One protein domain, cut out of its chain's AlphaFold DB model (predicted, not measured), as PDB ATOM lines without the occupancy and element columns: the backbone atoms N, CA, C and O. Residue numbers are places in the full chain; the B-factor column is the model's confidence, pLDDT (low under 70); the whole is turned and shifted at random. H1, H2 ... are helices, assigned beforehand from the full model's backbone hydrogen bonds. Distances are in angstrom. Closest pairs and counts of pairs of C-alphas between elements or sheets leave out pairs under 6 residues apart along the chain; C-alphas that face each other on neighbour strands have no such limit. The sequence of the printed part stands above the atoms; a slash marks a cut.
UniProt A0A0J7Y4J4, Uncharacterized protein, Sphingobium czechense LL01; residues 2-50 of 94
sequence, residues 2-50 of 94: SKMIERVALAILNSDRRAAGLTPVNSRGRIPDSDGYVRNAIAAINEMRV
ATOM      1  N   SER A   2     100.584  19.012 165.717       71.38
ATOM      2  CA  SER A   2     100.252  17.654 166.185       71.38
ATOM      3  C   SER A   2     101.496  16.912 166.690       71.38
ATOM      4  O   SER A   2     102.564  17.022 166.084       71.38
ATOM      5  N   LYS A   3     101.354  16.115 167.764       76.25
ATOM      6  CA  LYS A   3     102.432  15.267 168.317       76.25
ATOM      7  C   LYS A   3     103.005  14.297 167.273       76.25
ATOM      8  O   LYS A   3     104.184  13.964 167.340       76.25
ATOM      9  N   MET A   4     102.196  13.861 166.306       76.06
ATOM     10  CA  MET A   4     102.629  12.951 165.240       76.06
ATOM     11  C   MET A   4     103.562  13.636 164.235       76.06
ATOM     12  O   MET A   4     104.621  13.097 163.926       76.06
ATOM     13  N   ILE A   5     103.217  14.851 163.794       77.00
ATOM     14  CA  ILE A   5     104.043  15.644 162.867       77.00
ATOM     15  C   ILE A   5     105.421  15.912 163.484       77.00
ATOM     16  O   ILE A   5     106.434  15.744 162.815       77.00
ATOM     17  N   GLU A   6     105.472  16.250 164.776       81.25
ATOM     18  CA  GLU A   6     106.736  16.463 165.493       81.25
ATOM     19  C   GLU A   6     107.601  15.194 165.538       81.25
ATOM     20  O   GLU A   6     108.804  15.257 165.289       81.25
ATOM     21  N   ARG A   7     106.995  14.030 165.815       79.94
ATOM     22  CA  ARG A   7     107.705  12.740 165.864       79.94
ATOM     23  C   ARG A   7     108.278  12.351 164.503       79.94
ATOM     24  O   ARG A   7     109.429  11.929 164.441       79.94
ATOM     25  N   VAL A   8     107.501  12.511 163.432       74.56
ATOM     26  CA  VAL A   8     107.950  12.206 162.064       74.56
ATOM     27  C   VAL A   8     109.040  13.186 161.629       74.56
ATOM     28  O   VAL A   8     110.086  12.756 161.156       74.56
ATOM     29  N   ALA A   9     108.868  14.487 161.879       82.88
ATOM     30  CA  ALA A   9     109.886  15.491 161.572       82.88
ATOM     31  C   ALA A   9     111.208  15.210 162.309       82.88
ATOM     32  O   ALA A   9     112.284  15.333 161.725       82.88
ATOM     33  N   LEU A  10     111.139  14.790 163.578       86.06
ATOM     34  CA  LEU A  10     112.314  14.404 164.359       86.06
ATOM     35  C   LEU A  10     112.980  13.128 163.816       86.06
ATOM     36  O   LEU A  10     114.206  13.030 163.820       86.06
ATOM     37  N   ALA A  11     112.192  12.164 163.332       80.88
ATOM     38  CA  ALA A  11     112.707  10.945 162.716       80.88
ATOM     39  C   ALA A  11     113.450  11.236 161.403       80.88
ATOM     40  O   ALA A  11     114.578  10.770 161.239       80.88
ATOM     41  N   ILE A  12     112.869  12.060 160.520       83.88
ATOM     42  CA  ILE A  12     113.506  12.480 159.260       83.88
ATOM     43  C   ILE A  12     114.814  13.225 159.562       83.88
ATOM     44  O   ILE A  12     115.868  12.851 159.055       83.88
ATOM     45  N   LEU A  13     114.780  14.202 160.478       87.00
ATOM     46  CA  LEU A  13     115.976  14.931 160.907       87.00
ATOM     47  C   LEU A  13     117.079  13.989 161.414       87.00
ATOM     48  O   LEU A  13     118.248  14.146 161.069       87.00
ATOM     49  N   ASN A  14     116.737  13.023 162.266       86.44
ATOM     50  CA  ASN A  14     117.730  12.110 162.830       86.44
ATOM     51  C   ASN A  14     118.283  11.117 161.801       86.44
ATOM     52  O   ASN A  14     119.421  10.668 161.962       86.44
ATOM     53  N   SER A  15     117.522  10.807 160.750       84.38
ATOM     54  CA  SER A  15     118.013  10.046 159.600       84.38
ATOM     55  C   SER A  15     119.102  10.822 158.855       84.38
ATOM     56  O   SER A  15     120.212  10.313 158.694       84.38
ATOM     57  N   ASP A  16     118.840  12.086 158.512       86.44
ATOM     58  CA  ASP A  16     119.811  12.955 157.829       86.44
ATOM     59  C   ASP A  16     121.069  13.174 158.669       86.44
ATOM     60  O   ASP A  16     122.195  13.060 158.181       86.44
ATOM     61  N   ARG A  17     120.894  13.431 159.971       89.25
ATOM     62  CA  ARG A  17     122.015  13.581 160.905       89.25
ATOM     63  C   ARG A  17     122.882  12.329 160.924       89.25
ATOM     64  O   ARG A  17     124.098  12.452 160.849       89.25
ATOM     65  N   ARG A  18     122.280  11.138 160.960       89.12
ATOM     66  CA  ARG A  18     123.024   9.872 160.914       89.12
ATOM     67  C   ARG A  18     123.792   9.713 159.600       89.12
ATOM     68  O   ARG A  18     124.952   9.317 159.646       89.12
ATOM     69  N   ALA A  19     123.182  10.051 158.463       85.38
ATOM     70  CA  ALA A  19     123.848  10.019 157.160       85.38
ATOM     71  C   ALA A  19     125.047  10.985 157.092       85.38
ATOM     72  O   ALA A  19     126.065  10.669 156.485       85.38
ATOM     73  N   ALA A  20     124.959  12.121 157.788       89.31
ATOM     74  CA  ALA A  20     126.043  13.089 157.939       89.31
ATOM     75  C   ALA A  20     127.045  12.752 159.069       89.31
ATOM     76  O   ALA A  20     127.932  13.555 159.355       89.31
ATOM     77  N   GLY A  21     126.908  11.609 159.755       92.44
ATOM     78  CA  GLY A  21     127.769  11.225 160.886       92.44
ATOM     79  C   GLY A  21     127.541  12.032 162.175       92.44
ATOM     80  O   GLY A  21     128.362  11.994 163.090       92.44
ATOM     81  N   LEU A  22     126.435  12.768 162.267       90.75
ATOM     82  CA  LEU A  22     126.057  13.593 163.410       90.75
ATOM     83  C   LEU A  22     125.203  12.817 164.422       90.75
ATOM     84  O   LEU A  22     124.400  11.948 164.083       90.75
ATOM     85  N   THR A  23     125.320  13.194 165.696       91.00
ATOM     86  CA  THR A  23     124.554  12.579 166.787       91.00
ATOM     87  C   THR A  23     123.060  12.919 166.687       91.00
ATOM     88  O   THR A  23     122.735  14.095 166.485       91.00
ATOM     89  N   PRO A  24     122.142  11.952 166.868       89.25
ATOM     90  CA  PRO A  24     120.704  12.210 166.934       89.25
ATOM     91  C   PRO A  24     120.327  13.199 168.043       89.25
ATOM     92  O   PRO A  24     121.032  13.333 169.042       89.25
ATOM     93  N   VAL A  25     119.198  13.879 167.873       89.31
ATOM     94  CA  VAL A  25     118.650  14.834 168.840       89.31
ATOM     95  C   VAL A  25     117.234  14.456 169.251       89.31
ATOM     96  O   VAL A  25     116.507  13.773 168.531       89.31
ATOM     97  N   ASN A  26     116.836  14.950 170.419       85.94
ATOM     98  CA  ASN A  26     115.553  14.629 171.051       85.94
ATOM     99  C   ASN A  26     114.507  15.726 170.788       85.94
ATOM    100  O   ASN A  26     113.352  15.604 171.180       85.94
ATOM    101  N   SER A  27     114.937  16.839 170.192       86.19
ATOM    102  CA  SER A  27     114.115  18.002 169.882       86.19
ATOM    103  C   SER A  27     114.719  18.763 168.710       86.19
ATOM    104  O   SER A  27     115.941  18.867 168.585       86.19
ATOM    105  N   ARG A  28     113.845  19.332 167.879       84.38
ATOM    106  CA  ARG A  28     114.211  20.169 166.732       84.38
ATOM    107  C   ARG A  28     114.442  21.635 167.097       84.38
ATOM    108  O   ARG A  28     115.054  22.353 166.321       84.38
ATOM    109  N   GLY A  29     114.003  22.087 168.276       80.12
ATOM    110  CA  GLY A  29     113.924  23.516 168.623       80.12
ATOM    111  C   GLY A  29     115.254  24.281 168.671       80.12
ATOM    112  O   GLY A  29     115.249  25.499 168.787       80.12
ATOM    113  N   ARG A  30     116.396  23.587 168.591       75.25
ATOM    114  CA  ARG A  30     117.743  24.185 168.518       75.25
ATOM    115  C   ARG A  30     118.426  23.971 167.163       75.25
ATOM    116  O   ARG A  30     119.606  24.276 167.026       75.25
ATOM    117  N   ILE A  31     117.716  23.398 166.193       79.00
ATOM    118  CA  ILE A  31     118.242  23.063 164.873       79.00
ATOM    119  C   ILE A  31     117.840  24.175 163.895       79.00
ATOM    120  O   ILE A  31     116.639  24.424 163.736       79.00
ATOM    121  N   PRO A  32     118.813  24.844 163.248       76.06
ATOM    122  CA  PRO A  32     118.535  25.795 162.177       76.06
ATOM    123  C   PRO A  32     117.701  25.137 161.073       76.06
ATOM    124  O   PRO A  32     117.879  23.955 160.789       76.06
ATOM    125  N   ASP A  33     116.766  25.886 160.489       76.69
ATOM    126  CA  ASP A  33     115.926  25.441 159.364       76.69
ATOM    127  C   ASP A  33     115.089  24.176 159.622       76.69
ATOM    128  O   ASP A  33     114.622  23.506 158.695       76.69
ATOM    129  N   SER A  34     114.819  23.862 160.896       82.25
ATOM    130  CA  SER A  34     114.083  22.648 161.261       82.25
ATOM    131  C   SER A  34     112.636  22.590 160.753       82.25
ATOM    132  O   SER A  34     112.024  21.518 160.759       82.25
ATOM    133  N   ASP A  35     112.100  23.714 160.276       85.94
ATOM    134  CA  ASP A  35     110.781  23.828 159.653       85.94
ATOM    135  C   ASP A  35     110.681  23.061 158.328       85.94
ATOM    136  O   ASP A  35     109.599  22.588 157.974       85.94
ATOM    137  N   GLY A  36     111.798  22.868 157.615       86.62
ATOM    138  CA  GLY A  36     111.836  22.021 156.417       86.62
ATOM    139  C   GLY A  36     111.408  20.583 156.721       86.62
ATOM    140  O   GLY A  36     110.591  20.009 156.005       86.62
ATOM    141  N   TYR A  37     111.852  20.045 157.858       84.62
ATOM    142  CA  TYR A  37     111.469  18.708 158.316       84.62
ATOM    143  C   TYR A  37     109.994  18.608 158.706       84.62
ATOM    144  O   TYR A  37     109.393  17.554 158.532       84.62
ATOM    145  N   VAL A  38     109.389  19.698 159.190       84.69
ATOM    146  CA  VAL A  38     107.940  19.747 159.459       84.69
ATOM    147  C   VAL A  38     107.159  19.678 158.158       84.69
ATOM    148  O   VAL A  38     106.203  18.912 158.070       84.69
ATOM    149  N   ARG A  39     107.573  20.437 157.137       85.06
ATOM    150  CA  ARG A  39     106.938  20.388 155.813       85.06
ATOM    151  C   ARG A  39     107.046  18.994 155.197       85.06
ATOM    152  O   ARG A  39     106.033  18.467 154.749       85.06
ATOM    153  N   ASN A  40     108.219  18.366 155.271       79.44
ATOM    154  CA  ASN A  40     108.418  16.999 154.779       79.44
ATOM    155  C   ASN A  40     107.598  15.978 155.578       79.44
ATOM    156  O   ASN A  40     107.027  15.065 154.995       79.44
ATOM    157  N   ALA A  41     107.478  16.146 156.897       76.00
ATOM    158  CA  ALA A  41     106.629  15.292 157.722       76.00
ATOM    159  C   ALA A  41     105.144  15.425 157.362       76.00
ATOM    160  O   ALA A  41     104.437  14.424 157.317       76.00
ATOM    161  N   ILE A  42     104.666  16.643 157.086       79.88
ATOM    162  CA  ILE A  42     103.295  16.876 156.614       79.88
ATOM    163  C   ILE A  42     103.088  16.227 155.245       79.88
ATOM    164  O   ILE A  42     102.085  15.548 155.062       79.88
ATOM    165  N   ALA A  43     104.031  16.394 154.312       76.44
ATOM    166  CA  ALA A  43     103.969  15.765 152.996       76.44
ATOM    167  C   ALA A  43     103.932  14.235 153.106       76.44
ATOM    168  O   ALA A  43     103.023  13.628 152.563       76.44
ATOM    169  N   ALA A  44     104.815  13.629 153.903       70.94
ATOM    170  CA  ALA A  44     104.842  12.185 154.124       70.94
ATOM    171  C   ALA A  44     103.561  11.666 154.795       70.94
ATOM    172  O   ALA A  44     103.062  10.604 154.448       70.94
ATOM    173  N   ILE A  45     102.998  12.410 155.754       70.94
ATOM    174  CA  ILE A  45     101.707  12.053 156.357       70.94
ATOM    175  C   ILE A  45     100.582  12.177 155.329       70.94
ATOM    176  O   ILE A  45      99.695  11.333 155.317       70.94
ATOM    177  N   ASN A  46     100.611  13.191 154.466       72.06
ATOM    178  CA  ASN A  46      99.619  13.360 153.411       72.06
ATOM    179  C   ASN A  46      99.741  12.290 152.321       72.06
ATOM    180  O   ASN A  46      98.717  11.791 151.887       72.06
ATOM    181  N   GLU A  47     100.953  11.906 151.926       65.62
ATOM    182  CA  GLU A  47     101.206  10.791 151.007       65.62
ATOM    183  C   GLU A  47     100.798   9.467 151.624       65.62
ATOM    184  O   GLU A  47     100.160   8.675 150.952       65.62
ATOM    185  N   MET A  48     101.090   9.243 152.911       63.38
ATOM    186  CA  MET A  48     100.540   8.087 153.602       63.38
ATOM    187  C   MET A  48      99.028   8.131 153.522       63.38
ATOM    188  O   MET A  48      98.502   7.094 153.176       63.38
ATOM    189  N   ARG A  49      98.393   9.301 153.763       62.00
ATOM    190  CA  ARG A  49      96.951   9.620 153.621       62.00
ATOM    191  C   ARG A  49      96.390   9.538 152.196       62.00
ATOM    192  O   ARG A  49      95.186   9.724 152.024       62.00
ATOM    193  N   VAL A  50      97.215   9.271 151.197       58.00
ATOM    194  CA  VAL A  50      96.771   9.031 149.831       58.00
ATOM    195  C   VAL A  50      97.088   7.570 149.536       58.00
ATOM    196  O   VAL A  50      98.258   7.196 149.501       58.00
TER     197      VAL A  50
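AT A GLANCE: This is residues 2 to 50 of the 94 residues of an uncharacterized protein of Sphingobium czechense LL01 (UniProt A0A0J7Y4J4). Two helices, H1 and H2, pack on each other and cross steeply, and a long loop, residues 20 to 34, folds back from the end of H1 to the start of H2. The printed part has 49 residues with two named helices, H1 then H2, and no named strand; the class is all helix. It is compact, with a radius of gyration of the C-alphas of 10.8 A, and elongated, spanning 33 by 20 by 16 A.

HOW THE PARTS SIT: H1, residues 3 to 19, is the longest helix. H2, residues 35 to 48, touches it, and their closest C-alphas, those of Ala 9 and Tyr 37, are 4.8 A apart. The tilt is 69 degrees, only just steep, and they run opposite ways. In both helices every O i to N i+4 pair is within hydrogen-bond range.

IN THESE COORDINATES: H1 begins with C-alpha 3 at (102.432, 15.267, 168.317) and measures 24.7 A from first to last C-alpha. H2 measures 19.7 A and ends with C-alpha 48 at (100.540, 8.087, 153.602).

THE WHOLE: The C-alphas farthest apart, those of Gly 21 and Val 50, are 33.0 A apart. The printed part has no cut. The link from H1 to H2, 15 residues, is long. The model's pLDDT is under 70 at residues 47 to 50, of which 47 and 48 belong to H2.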